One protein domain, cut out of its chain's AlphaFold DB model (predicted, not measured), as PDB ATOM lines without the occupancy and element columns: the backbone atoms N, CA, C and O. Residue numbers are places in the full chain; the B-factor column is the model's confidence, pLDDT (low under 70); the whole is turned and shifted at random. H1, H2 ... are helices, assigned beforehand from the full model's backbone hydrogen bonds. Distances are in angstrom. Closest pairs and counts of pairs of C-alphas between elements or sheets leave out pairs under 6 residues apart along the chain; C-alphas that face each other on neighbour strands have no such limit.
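Overview. This is residues 75 to 177 of the 178 residues of an uncharacterized protein of uncultured bacterium (UniProt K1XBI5). Two helical hairpins, H1 with H2 and H4 with H5, cross as layers; residues 75 to 81 of H1 stick out. The printed part, 103 residues with five named helices, is all helix. It is compact, radius of gyration of the C-alphas 13.7 A, spanning 46 by 29 by 21 A.

Arrangement. H1, residues 75 to 104, and H2, residues 110 to 121, form a hairpin; find their closest C-alphas, 98 and 117, 6.2 A apart. H3, residues 123 to 127, touches H2 only at the corner. H4, residues 131 to 147, and H5, residues 150 to 168, form another hairpin, closest at C-alphas 134 and 167, 5.0 A. H2 touches H4 about perpendicular, at 83 degrees, closest at C-alphas 116 and 137, 6.1 A. Every O i to N i+4 pair is within hydrogen-bond range in H1 to H4, 13 of 15 in H5.

Along the chain. Find C-alpha 75 at (38.629, 3.914, 10.749), from where H1 runs 41.3 A; H5 ends at C-alpha 168, (26.505, 11.885, 39.677).

Size, cuts and confidence. The printed part has no cut; 25 residues, among them 169 to 177, are under pLDDT 70.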
ATOM      1  N   GLU A  75      39.381   3.691   9.506       42.06
ATOM      2  CA  GLU A  75      38.629   3.914  10.749       42.06
ATOM      3  C   GLU A  75      39.568   3.991  11.957       42.06
ATOM      4  O   GLU A  75      39.371   4.825  12.836       42.06
ATOM      5  N   LEU A  76      40.630   3.180  11.986       40.88
ATOM      6  CA  LEU A  76      41.646   3.228  13.038       40.88
ATOM      7  C   LEU A  76      42.493   4.505  12.975       40.88
ATOM      8  O   LEU A  76      42.849   5.030  14.027       40.88
ATOM      9  N   ILE A  77      42.809   5.015  11.780       39.38
ATOM     10  CA  ILE A  77      43.526   6.289  11.603       39.38
ATOM     11  C   ILE A  77      42.626   7.458  11.997       39.38
ATOM     12  O   ILE A  77      43.033   8.276  12.814       39.38
ATOM     13  N   THR A  78      41.383   7.483  11.515       42.81
ATOM     14  CA  THR A  78      40.407   8.529  11.860       42.81
ATOM     15  C   THR A  78      40.122   8.536  13.363       42.81
ATOM     16  O   THR A  78      40.099   9.596  13.985       42.81
ATOM     17  N   LYS A  79      39.978   7.357  13.985       48.38
ATOM     18  CA  LYS A  79      39.826   7.218  15.440       48.38
ATOM     19  C   LYS A  79      41.097   7.630  16.187       48.38
ATOM     20  O   LYS A  79      41.003   8.266  17.229       48.38
ATOM     21  N   ALA A  80      42.285   7.325  15.667       43.28
ATOM     22  CA  ALA A  80      43.545   7.767  16.262       43.28
ATOM     23  C   ALA A  80      43.724   9.294  16.182       43.28
ATOM     24  O   ALA A  80      44.139   9.898  17.169       43.28
ATOM     25  N   GLU A  81      43.388   9.925  15.056       44.56
ATOM     26  CA  GLU A  81      43.424  11.380  14.870       44.56
ATOM     27  C   GLU A  81      42.405  12.083  15.769       44.56
ATOM     28  O   GLU A  81      42.786  12.997  16.504       44.56
ATOM     29  N   ARG A  82      41.163  11.576  15.824       55.50
ATOM     30  CA  ARG A  82      40.144  12.012  16.789       55.50
ATOM     31  C   ARG A  82      40.620  11.860  18.227       55.50
ATOM     32  O   ARG A  82      40.570  12.823  18.979       55.50
ATOM     33  N   SER A  83      41.207  10.715  18.584       59.44
ATOM     34  CA  SER A  83      41.776  10.517  19.920       59.44
ATOM     35  C   SER A  83      42.937  11.474  20.202       59.44
ATOM     36  O   SER A  83      43.095  11.935  21.325       59.44
ATOM     37  N   GLY A  84      43.741  11.827  19.196       64.31
ATOM     38  CA  GLY A  84      44.850  12.765  19.336       64.31
ATOM     39  C   GLY A  84      44.373  14.196  19.578       64.31
ATOM     40  O   GLY A  84      44.934  14.901  20.421       64.31
ATOM     41  N   GLU A  85      43.336  14.629  18.865       70.88
ATOM     42  CA  GLU A  85      42.690  15.925  19.077       70.88
ATOM     43  C   GLU A  85      41.913  15.967  20.394       70.88
ATOM     44  O   GLU A  85      42.090  16.915  21.157       70.88
ATOM     45  N   ALA A  86      41.169  14.914  20.730       67.38
ATOM     46  CA  ALA A  86      40.475  14.772  22.005       67.38
ATOM     47  C   ALA A  86      41.456  14.779  23.189       67.38
ATOM     48  O   ALA A  86      41.242  15.489  24.171       67.38
ATOM     49  N   LEU A  87      42.596  14.086  23.087       72.75
ATOM     50  CA  LEU A  87      43.647  14.106  24.112       72.75
ATOM     51  C   LEU A  87      44.278  15.492  24.267       72.75
ATOM     52  O   LEU A  87      44.555  15.916  25.393       72.75
ATOM     53  N   LYS A  88      44.511  16.212  23.162       78.94
ATOM     54  CA  LYS A  88      44.988  17.603  23.212       78.94
ATOM     55  C   LYS A  88      43.956  18.503  23.881       78.94
ATOM     56  O   LYS A  88      44.316  19.251  24.785       78.94
ATOM     57  N   LEU A  89      42.691  18.385  23.490       78.75
ATOM     58  CA  LEU A  89      41.588  19.167  24.033       78.75
ATOM     59  C   LEU A  89      41.409  18.917  25.534       78.75
ATOM     60  O   LEU A  89      41.291  19.856  26.318       78.75
ATOM     61  N   HIS A  90      41.501  17.659  25.953       78.56
ATOM     62  CA  HIS A  90      41.437  17.259  27.350       78.56
ATOM     63  C   HIS A  90      42.650  17.752  28.156       78.56
ATOM     64  O   HIS A  90      42.514  18.203  29.295       78.56
ATOM     65  N   ALA A  91      43.852  17.734  27.570       79.38
ATOM     66  CA  ALA A  91      45.044  18.307  28.192       79.38
ATOM     67  C   ALA A  91      44.949  19.837  28.331       79.38
ATOM     68  O   ALA A  91      45.417  20.389  29.331       79.38
ATOM     69  N   GLU A  92      44.353  20.522  27.354       86.50
ATOM     70  CA  GLU A  92      44.066  21.958  27.410       86.50
ATOM     71  C   GLU A  92      43.033  22.281  28.489       86.50
ATOM     72  O   GLU A  92      43.303  23.134  29.336       86.50
ATOM     73  N   PHE A  93      41.927  21.535  28.540       89.31
ATOM     74  CA  PHE A  93      40.935  21.631  29.610       89.31
ATOM     75  C   PHE A  93      41.584  21.453  30.987       89.31
ATOM     76  O   PHE A  93      41.432  22.298  31.860       89.31
ATOM     77  N   CYS A  94      42.393  20.407  31.181       86.69
ATOM     78  CA  CYS A  94      43.046  20.152  32.466       86.69
ATOM     79  C   CYS A  94      43.982  21.285  32.910       86.69
ATOM     80  O   CYS A  94      44.183  21.472  34.109       86.69
ATOM     81  N   LYS A  95      44.595  22.013  31.969       88.31
ATOM     82  CA  LYS A  95      45.416  23.193  32.282       88.31
ATOM     83  C   LYS A  95      44.542  24.380  32.674       88.31
ATOM     84  O   LYS A  95      44.841  25.022  33.678       88.31
ATOM     85  N   ALA A  96      43.477  24.638  31.918       88.44
ATOM     86  CA  ALA A  96      42.530  25.713  32.199       88.44
ATOM     87  C   ALA A  96      41.814  25.494  33.544       88.44
ATOM     88  O   ALA A  96      41.796  26.380  34.393       88.44
ATOM     89  N   PHE A  97      41.357  24.271  33.810       90.00
ATOM     90  CA  PHE A  97      40.720  23.895  35.067       90.00
ATOM     91  C   PHE A  97      41.680  23.962  36.264       90.00
ATOM     92  O   PHE A  97      41.317  24.452  37.330       90.00
ATOM     93  N   ALA A  98      42.940  23.540  36.102       87.88
ATOM     94  CA  ALA A  98      43.948  23.700  37.153       87.88
ATOM     95  C   ALA A  98      44.231  25.180  37.471       87.88
ATOM     96  O   ALA A  98      44.406  25.535  38.639       87.88
ATOM     97  N   LEU A  99      44.251  26.042  36.447       90.56
ATOM     98  CA  LEU A  99      44.381  27.486  36.621       90.56
ATOM     99  C   LEU A  99      43.168  28.052  37.369       90.56
ATOM    100  O   LEU A  99      43.356  28.752  38.363       90.56
ATOM    101  N   PHE A 100      41.953  27.673  36.977       90.38
ATOM    102  CA  PHE A 100      40.726  28.049  37.680       90.38
ATOM    103  C   PHE A 100      40.741  27.617  39.152       90.38
ATOM    104  O   PHE A 100      40.473  28.421  40.040       90.38
ATOM    105  N   LEU A 101      41.136  26.380  39.464       88.31
ATOM    106  CA  LEU A 101      41.231  25.918  40.853       88.31
ATOM    107  C   LEU A 101      42.276  26.699  41.659       88.31
ATOM    108  O   LEU A 101      42.127  26.858  42.870       88.31
ATOM    109  N   SER A 102      43.334  27.197  41.017       87.69
ATOM    110  CA  SER A 102      44.319  28.046  41.692       87.69
ATOM    111  C   SER A 102      43.760  29.421  42.077       87.69
ATOM    112  O   SER A 102      44.227  29.999  43.057       87.69
ATOM    113  N   THR A 103      42.739  29.908  41.362       85.75
ATOM    114  CA  THR A 103      42.085  31.201  41.613       85.75
ATOM    115  C   THR A 103      40.828  31.071  42.476       85.75
ATOM    116  O   THR A 103      40.704  31.781  43.469       85.75
ATOM    117  N   ALA A 104      39.918  30.153  42.143       83.00
ATOM    118  CA  ALA A 104      38.635  29.953  42.823       83.00
ATOM    119  C   ALA A 104      38.766  29.170  44.140       83.00
ATOM    120  O   ALA A 104      38.023  29.406  45.087       83.00
ATOM    121  N   ALA A 105      39.752  28.270  44.230       77.12
ATOM    122  CA  ALA A 105      40.031  27.446  45.407       77.12
ATOM    123  C   ALA A 105      41.429  27.744  45.985       77.12
ATOM    124  O   ALA A 105      42.180  26.841  46.383       77.12
ATOM    125  N   ALA A 106      41.812  29.026  45.995       75.75
ATOM    126  CA  ALA A 106      43.129  29.489  46.435       75.75
ATOM    127  C   ALA A 106      43.446  29.098  47.895       75.75
ATOM    128  O   ALA A 106      44.588  28.761  48.217       75.75
ATOM    129  N   ASP A 107      42.426  29.063  48.756       76.44
ATOM    130  CA  ASP A 107      42.486  28.694  50.176       76.44
ATOM    131  C   ASP A 107      42.656  27.182  50.423       76.44
ATOM    132  O   ASP A 107      43.043  26.756  51.517       76.44
ATOM    133  N   LYS A 108      42.400  26.340  49.414       80.81
ATOM    134  CA  LYS A 108      42.585  24.891  49.529       80.81
ATOM    135  C   LYS A 108      44.067  24.521  49.551       80.81
ATOM    136  O   LYS A 108      44.929  25.166  48.958       80.81
ATOM    137  N   LYS A 109      44.380  23.406  50.214       86.19
ATOM    138  CA  LYS A 109      45.727  22.821  50.156       86.19
ATOM    139  C   LYS A 109      46.038  22.400  48.719       86.19
ATOM    140  O   LYS A 109      45.181  21.807  48.066       86.19
ATOM    141  N   GLN A 110      47.279  22.604  48.273       84.25
ATOM    142  CA  GLN A 110      47.729  22.202  46.933       84.25
ATOM    143  C   GLN A 110      47.397  20.735  46.624       84.25
ATOM    144  O   GLN A 110      46.835  20.447  45.578       84.25
ATOM    145  N   ALA A 111      47.606  19.836  47.590       82.62
ATOM    146  CA  ALA A 111      47.271  18.420  47.447       82.62
ATOM    147  C   ALA A 111      45.781  18.161  47.146       82.62
ATOM    148  O   ALA A 111      45.457  17.200  46.462       82.62
ATOM    149  N   VAL A 112      44.863  19.000  47.637       83.50
ATOM    150  CA  VAL A 112      43.426  18.874  47.337       83.50
ATOM    151  C   VAL A 112      43.144  19.319  45.904       83.50
ATOM    152  O   VAL A 112      42.401  18.642  45.199       83.50
ATOM    153  N   ARG A 113      43.779  20.406  45.447       85.69
ATOM    154  CA  ARG A 113      43.671  20.863  44.053       85.69
ATOM    155  C   ARG A 113      44.233  19.833  43.077       85.69
ATOM    156  O   ARG A 113      43.573  19.507  42.100       85.69
ATOM    157  N   ASP A 114      45.394  19.260  43.384       84.06
ATOM    158  CA  ASP A 114      46.016  18.226  42.551       84.06
ATOM    159  C   ASP A 114      45.151  16.961  42.474       84.06
ATOM    160  O   ASP A 114      45.077  16.332  41.421       84.06
ATOM    161  N   VAL A 115      44.451  16.608  43.560       83.75
ATOM    162  CA  VAL A 115      43.480  15.503  43.558       83.75
ATOM    163  C   VAL A 115      42.292  15.815  42.652       83.75
ATOM    164  O   VAL A 115      41.932  14.960  41.852       83.75
ATOM    165  N   LEU A 116      41.716  17.020  42.714       85.31
ATOM    166  CA  LEU A 116      40.599  17.410  41.841       85.31
ATOM    167  C   LEU A 116      41.003  17.401  40.357       85.31
ATOM    168  O   LEU A 116      40.283  16.849  39.529       85.31
ATOM    169  N   VAL A 117      42.195  17.911  40.029       85.94
ATOM    170  CA  VAL A 117      42.768  17.832  38.671       85.94
ATOM    171  C   VAL A 117      43.073  16.382  38.274       85.94
ATOM    172  O   VAL A 117      42.919  15.996  37.120       85.94
ATOM    173  N   GLY A 118      43.521  15.548  39.212       79.50
ATOM    174  CA  GLY A 118      43.758  14.125  38.977       79.50
ATOM    175  C   GLY A 118      42.470  13.357  38.676       79.50
ATOM    176  O   GLY A 118      42.458  12.502  37.792       79.50
ATOM    177  N   MET A 119      41.380  13.698  39.365       78.38
ATOM    178  CA  MET A 119      40.055  13.125  39.128       78.38
ATOM    179  C   MET A 119      39.477  13.570  37.783       78.38
ATOM    180  O   MET A 119      38.935  12.735  37.065       78.38
ATOM    181  N   SER A 120      39.666  14.834  37.389       81.00
ATOM    182  CA  SER A 120      39.236  15.323  36.070       81.00
ATOM    183  C   SER A 120      40.043  14.724  34.912       81.00
ATOM    184  O   SER A 120      39.626  14.817  33.767       81.00
ATOM    185  N   ARG A 121      41.212  14.127  35.190       76.62
ATOM    186  CA  ARG A 121      42.086  13.510  34.179       76.62
ATOM    187  C   ARG A 121      41.774  12.050  33.881       76.62
ATOM    188  O   ARG A 121      42.244  11.539  32.868       76.62
ATOM    189  N   SER A 122      41.092  11.356  34.789       69.62
ATOM    190  CA  SER A 122      40.972   9.904  34.727       69.62
ATOM    191  C   SER A 122      39.657   9.411  35.321       69.62
ATOM    192  O   SER A 122      39.462   9.443  36.540       69.62
ATOM    193  N   LYS A 123      38.796   8.846  34.460       62.62
ATOM    194  CA  LYS A 123      37.535   8.204  34.866       62.62
ATOM    195  C   LYS A 123      37.757   7.089  35.899       62.62
ATOM    196  O   LYS A 123      36.936   6.919  36.789       62.62
ATOM    197  N   SER A 124      38.886   6.371  35.861       64.31
ATOM    198  CA  SER A 124      39.186   5.314  36.845       64.31
ATOM    199  C   SER A 124      39.485   5.865  38.243       64.31
ATOM    200  O   SER A 124      39.096   5.270  39.252       64.31
ATOM    201  N   VAL A 125      40.119   7.038  38.323       66.25
ATOM    202  CA  VAL A 125      40.341   7.752  39.589       66.25
ATOM    203  C   VAL A 125      39.020   8.317  40.105       66.25
ATOM    204  O   VAL A 125      38.748   8.243  41.303       66.25
ATOM    205  N   LEU A 126      38.169   8.828  39.214       69.81
ATOM    206  CA  LEU A 126      36.837   9.316  39.564       69.81
ATOM    207  C   LEU A 126      35.925   8.190  40.084       69.81
ATOM    208  O   LEU A 126      35.317   8.335  41.144       69.81
ATOM    209  N   ALA A 127      35.898   7.043  39.404       70.19
ATOM    210  CA  ALA A 127      35.089   5.880  39.771       70.19
ATOM    211  C   ALA A 127      35.465   5.296  41.143       70.19
ATOM    212  O   ALA A 127      34.598   4.856  41.894       70.19
ATOM    213  N   THR A 128      36.755   5.322  41.489       70.38
ATOM    214  CA  THR A 128      37.277   4.821  42.776       70.38
ATOM    215  C   THR A 128      37.297   5.877  43.886       70.38
ATOM    216  O   THR A 128      37.636   5.570  45.033       70.38
ATOM    217  N   SER A 129      36.928   7.122  43.577       75.88
ATOM    218  CA  SER A 129      36.846   8.205  44.554       75.88
ATOM    219  C   SER A 129      35.565   8.135  45.380       75.88
ATOM    220  O   SER A 129      34.542   7.612  44.949       75.88
ATOM    221  N   ASN A 130      35.617   8.685  46.592       84.31
ATOM    222  CA  ASN A 130      34.445   8.747  47.461       84.31
ATOM    223  C   ASN A 130      33.451   9.836  47.016       84.31
ATOM    224  O   ASN A 130      33.826  10.815  46.367       84.31
ATOM    225  N   GLU A 131      32.196   9.694  47.436       84.38
ATOM    226  CA  GLU A 131      31.097  10.597  47.062       84.38
ATOM    227  C   GLU A 131      31.354  12.058  47.455       84.38
ATOM    228  O   GLU A 131      31.062  12.974  46.696       84.38
ATOM    229  N   THR A 132      32.006  12.306  48.595       84.75
ATOM    230  CA  THR A 132      32.373  13.669  49.012       84.75
ATOM    231  C   THR A 132      33.325  14.347  48.024       84.75
ATOM    232  O   THR A 132      33.198  15.543  47.770       84.75
ATOM    233  N   ARG A 133      34.291  13.609  47.460       83.88
ATOM    234  CA  ARG A 133      35.220  14.150  46.458       83.88
ATOM    235  C   ARG A 133      34.553  14.314  45.098       83.88
ATOM    236  O   ARG A 133      34.859  15.289  44.423       83.88
ATOM    237  N   LYS A 134      33.647  13.407  44.718       85.25
ATOM    238  CA  LYS A 134      32.849  13.535  43.488       85.25
ATOM    239  C   LYS A 134      31.952  14.769  43.535       85.25
ATOM    240  O   LYS A 134      32.013  15.584  42.628       85.25
ATOM    241  N   ALA A 135      31.231  14.974  44.637       86.94
ATOM    242  CA  ALA A 135      30.413  16.167  44.842       86.94
ATOM    243  C   ALA A 135      31.253  17.456  44.822       86.94
ATOM    244  O   ALA A 135      30.871  18.443  44.202       86.94
ATOM    245  N   ALA A 136      32.433  17.445  45.454       87.31
ATOM    246  CA  ALA A 136      33.346  18.585  45.400       87.31
ATOM    247  C   ALA A 136      33.831  18.874  43.969       87.31
ATOM    248  O   ALA A 136      33.900  20.035  43.577       87.31
ATOM    249  N   LEU A 137      34.157  17.837  43.191       89.75
ATOM    250  CA  LEU A 137      34.554  17.989  41.795       89.75
ATOM    251  C   LEU A 137      33.404  18.532  40.939       89.75
ATOM    252  O   LEU A 137      33.628  19.490  40.210       89.75
ATOM    253  N   ALA A 138      32.196  17.976  41.066       89.00
ATOM    254  CA  ALA A 138      31.012  18.426  40.334       89.00
ATOM    255  C   ALA A 138      30.727  19.919  40.566       89.00
ATOM    256  O   ALA A 138      30.567  20.666  39.605       89.00
ATOM    257  N   ASN A 139      30.779  20.374  41.823       90.12
ATOM    258  CA  ASN A 139      30.585  21.787  42.155       90.12
ATOM    259  C   ASN A 139      31.629  22.684  41.467       90.12
ATOM    260  O   ASN A 139      31.266  23.650  40.808       90.12
ATOM    261  N   TYR A 140      32.921  22.345  41.555       90.62
ATOM    262  CA  TYR A 140      33.970  23.156  40.923       90.62
ATOM    263  C   TYR A 140      33.937  23.111  39.391       90.62
ATOM    264  O   TYR A 140      34.342  24.072  38.744       90.62
ATOM    265  N   LEU A 141      33.474  22.010  38.801       90.31
ATOM    266  CA  LEU A 141      33.251  21.893  37.360       90.31
ATOM    267  C   LEU A 141      32.117  22.811  36.886       90.31
ATOM    268  O   LEU A 141      32.234  23.450  35.841       90.31
ATOM    269  N   GLN A 142      31.052  22.915  37.676       89.38
ATOM    270  CA  GLN A 142      29.924  23.793  37.389       89.38
ATOM    271  C   GLN A 142      30.313  25.269  37.544       89.38
ATOM    272  O   GLN A 142      30.105  26.054  36.621       89.38
ATOM    273  N   GLU A 143      31.017  25.619  38.625       90.62
ATOM    274  CA  GLU A 143      31.589  26.961  38.819       90.62
ATOM    275  C   GLU A 143      32.589  27.339  37.707       90.62
ATOM    276  O   GLU A 143      32.675  28.502  37.302       90.62
ATOM    277  N   TYR A 144      33.344  26.368  37.182       89.81
ATOM    278  CA  TYR A 144      34.252  26.590  36.057       89.81
ATOM    279  C   TYR A 144      33.497  26.993  34.787       89.81
ATOM    280  O   TYR A 144      33.874  27.980  34.167       89.81
ATOM    281  N   ILE A 145      32.417  26.296  34.412       86.31
ATOM    282  CA  ILE A 145      31.604  26.693  33.247       86.31
ATOM    283  C   ILE A 145      30.925  28.043  33.464       86.31
ATOM    284  O   ILE A 145      30.885  28.850  32.541       86.31
ATOM    285  N   GLU A 146      30.400  28.299  34.661       87.62
ATOM    286  CA  GLU A 146      29.702  29.554  34.969       87.62
ATOM    287  C   GLU A 146      30.632  30.775  34.923       87.62
ATOM    288  O   GLU A 146      30.184  31.887  34.647       87.62
ATOM    289  N   SER A 147      31.926  30.574  35.186       84.88
ATOM    290  CA  SER A 147      32.952  31.622  35.131       84.88
ATOM    291  C   SER A 147      33.745  31.660  33.819       84.88
ATOM    292  O   SER A 147      34.498  32.613  33.597       84.88
ATOM    293  N   ALA A 148      33.578  30.659  32.954       85.81
ATOM    294  CA  ALA A 148      34.241  30.569  31.661       85.81
ATOM    295  C   ALA A 148      33.630  31.545  30.643       85.81
ATOM    296  O   ALA A 148      32.433  31.829  30.648       85.81
ATOM    297  N   VAL A 149      34.456  32.049  29.724       85.50
ATOM    298  CA  VAL A 149      33.969  32.860  28.594       85.50
ATOM    299  C   VAL A 149      33.273  31.981  27.548       85.50
ATOM    300  O   VAL A 149      33.603  30.805  27.418       85.50
ATOM    301  N   ASP A 150      32.385  32.550  26.726       80.19
ATOM    302  CA  ASP A 150      31.603  31.810  25.712       80.19
ATOM    303  C   ASP A 150      32.453  30.879  24.822       80.19
ATOM    304  O   ASP A 150      32.035  29.775  24.470       80.19
ATOM    305  N   ALA A 151      33.680  31.294  24.486       79.44
ATOM    306  CA  ALA A 151      34.619  30.489  23.706       79.44
ATOM    307  C   ALA A 151      35.134  29.246  24.460       79.44
ATOM    308  O   ALA A 151      35.352  28.202  23.849       79.44
ATOM    309  N   GLU A 152      35.330  29.339  25.775       80.81
ATOM    310  CA  GLU A 152      35.730  28.217  26.628       80.81
ATOM    311  C   GLU A 152      34.547  27.292  26.922       80.81
ATOM    312  O   GLU A 152      34.722  26.076  26.919       80.81
ATOM    313  N   VAL A 153      33.339  27.843  27.075       84.06
ATOM    314  CA  VAL A 153      32.102  27.057  27.204       84.06
ATOM    315  C   VAL A 153      31.856  26.231  25.939       84.06
ATOM    316  O   VAL A 153      31.646  25.023  26.026       84.06
ATOM    317  N   ALA A 154      31.970  26.836  24.752       82.31
ATOM    318  CA  ALA A 154      31.836  26.116  23.484       82.31
ATOM    319  C   ALA A 154      32.908  25.025  23.307       82.31
ATOM    320  O   ALA A 154      32.649  23.983  22.706       82.31
ATOM    321  N   LYS A 155      34.114  25.254  23.837       83.31
ATOM    322  CA  LYS A 155      35.265  24.363  23.667       83.31
ATOM    323  C   LYS A 155      35.304  23.209  24.672       83.31
ATOM    324  O   LYS A 155      35.676  22.101  24.297       83.31
ATOM    325  N   PHE A 156      34.944  23.453  25.929       87.25
ATOM    326  CA  PHE A 156      35.075  22.487  27.027       87.25
ATOM    327  C   PHE A 156      33.734  22.012  27.595       87.25
ATOM    328  O   PHE A 156      33.727  21.111  28.429       87.25
ATOM    329  N   GLY A 157      32.609  22.575  27.145       81.38
ATOM    330  CA  GLY A 157      31.279  22.296  27.691       81.38
ATOM    331  C   GLY A 157      30.914  20.813  27.714       81.38
ATOM    332  O   GLY A 157      30.466  20.312  28.741       81.38
ATOM    333  N   HIS A 158      31.186  20.090  26.623       81.12
ATOM    334  CA  HIS A 158      30.943  18.645  26.538       81.12
ATOM    335  C   HIS A 158      31.795  17.847  27.542       81.12
ATOM    336  O   HIS A 158      31.272  16.979  28.236       81.12
ATOM    337  N   ILE A 159      33.081  18.199  27.694       83.94
ATOM    338  CA  ILE A 159      33.998  17.552  28.649       83.94
ATOM    339  C   ILE A 159      33.487  17.730  30.076       83.94
ATOM    340  O   ILE A 159      33.459  16.783  30.859       83.94
ATOM    341  N   VAL A 160      33.094  18.954  30.423       86.31
ATOM    342  CA  VAL A 160      32.618  19.272  31.767       86.31
ATOM    343  C   VAL A 160      31.279  18.594  32.048       86.31
ATOM    344  O   VAL A 160      31.144  18.017  33.122       86.31
ATOM    345  N   SER A 161      30.333  18.607  31.100       83.69
ATOM    346  CA  SER A 161      29.045  17.913  31.247       83.69
ATOM    347  C   SER A 161      29.264  16.436  31.552       83.69
ATOM    348  O   SER A 161      28.857  15.969  32.609       83.69
ATOM    349  N   GLY A 162      30.035  15.727  30.721       80.62
ATOM    350  CA  GLY A 162      30.259  14.302  30.945       80.62
ATOM    351  C   GLY A 162      31.056  13.992  32.222       80.62
ATOM    352  O   GLY A 162      30.890  12.926  32.813       80.62
ATOM    353  N   LEU A 163      31.897  14.913  32.711       82.75
ATOM    354  CA  LEU A 163      32.535  14.767  34.025       82.75
ATOM    355  C   LEU A 163      31.552  14.990  35.186       82.75
ATOM    356  O   LEU A 163      31.675  14.311  36.206       82.75
ATOM    357  N   VAL A 164      30.594  15.911  35.053       84.12
ATOM    358  CA  VAL A 164      29.516  16.124  36.033       84.12
ATOM    359  C   VAL A 164      28.597  14.902  36.080       84.12
ATOM    360  O   VAL A 164      28.331  14.389  37.168       84.12
ATOM    361  N   ASP A 165      28.217  14.365  34.926       81.69
ATOM    362  CA  ASP A 165      27.387  13.160  34.814       81.69
ATOM    363  C   ASP A 165      28.096  11.952  35.457       81.69
ATOM    364  O   ASP A 165      27.522  11.241  36.290       81.69
ATOM    365  N   ALA A 166      29.405  11.802  35.208       77.69
ATOM    366  CA  ALA A 166      30.237  10.788  35.861       77.69
ATOM    367  C   ALA A 166      30.348  10.970  37.387       77.69
ATOM    368  O   ALA A 166      30.478   9.985  38.121       77.69
ATOM    369  N   CYS A 167      30.322  12.209  37.891       82.12
ATOM    370  CA  CYS A 167      30.299  12.474  39.332       82.12
ATOM    371  C   CYS A 167      28.963  12.068  39.967       82.12
ATOM    372  O   CYS A 167      28.963  11.621  41.113       82.12
ATOM    373  N   ASN A 168      27.862  12.192  39.223       79.25
ATOM    374  CA  ASN A 168      26.505  11.885  39.677       79.25
ATOM    375  C   ASN A 168      26.129  10.401  39.529       79.25
ATOM    376  O   ASN A 168      25.065   9.985  39.986       79.25
ATOM    377  N   GLY A 169      27.010   9.588  38.939       64.44
ATOM    378  CA  GLY A 169      26.781   8.158  38.752       64.44
ATOM    379  C   GLY A 169      25.848   7.830  37.587       64.44
ATOM    380  O   GLY A 169      25.371   6.697  37.505       64.44
ATOM    381  N   GLU A 170      25.603   8.786  36.689       56.81
ATOM    382  CA  GLU A 170      24.973   8.499  35.405       56.81
ATOM    383  C   GLU A 170      25.991   7.780  34.509       56.81
ATOM    384  O   GLU A 170      27.184   8.102  34.492       56.81
ATOM    385  N   SER A 171      25.548   6.724  33.821       43.19
ATOM    386  CA  SER A 171      26.395   5.983  32.890       43.19
ATOM    387  C   SER A 171      26.732   6.892  31.716       43.19
ATOM    388  O   SER A 171      25.900   7.104  30.839       43.19
ATOM    389  N   VAL A 172      27.941   7.439  31.727       47.81
ATOM    390  CA  VAL A 172      28.477   8.229  30.621       47.81
ATOM    391  C   VAL A 172      28.742   7.279  29.462       47.81
ATOM    392  O   VAL A 172      29.649   6.450  29.561       47.81
ATOM    393  N   ASP A 173      27.949   7.377  28.396       41.88
ATOM    394  CA  ASP A 173      28.241   6.681  27.146       41.88
ATOM    395  C   ASP A 173      29.613   7.155  26.648       41.88
ATOM    396  O   ASP A 173      29.887   8.353  26.536       41.88
ATOM    397  N   ASP A 174      30.517   6.218  26.356       43.97
ATOM    398  CA  ASP A 174      31.873   6.552  25.898       43.97
ATOM    399  C   ASP A 174      31.883   7.278  24.536       43.97
ATOM    400  O   ASP A 174      32.899   7.850  24.151       43.97
ATOM    401  N   ALA A 175      30.734   7.350  23.855       46.06
ATOM    402  CA  ALA A 175      30.530   8.103  22.621       46.06
ATOM    403  C   ALA A 175      30.682   9.629  22.776       46.06
ATOM    404  O   ALA A 175      30.974  10.300  21.788       46.06
ATOM    405  N   ASP A 176      30.528  10.183  23.983       40.47
ATOM    406  CA  ASP A 176      30.603  11.638  24.205       40.47
ATOM    407  C   ASP A 176      32.043  12.163  24.368       40.47
ATOM    408  O   ASP A 176      32.272  13.373  24.464       40.47
ATOM    409  N   PHE A 177      33.026  11.255  24.392       47.25
ATOM    410  CA  PHE A 177      34.450  11.564  24.550       47.25
ATOM    411  C   PHE A 177      35.338  11.002  23.414       47.25
ATOM    412  O   PHE A 177      36.563  11.140  23.503       47.25
TER     413      PHE A 177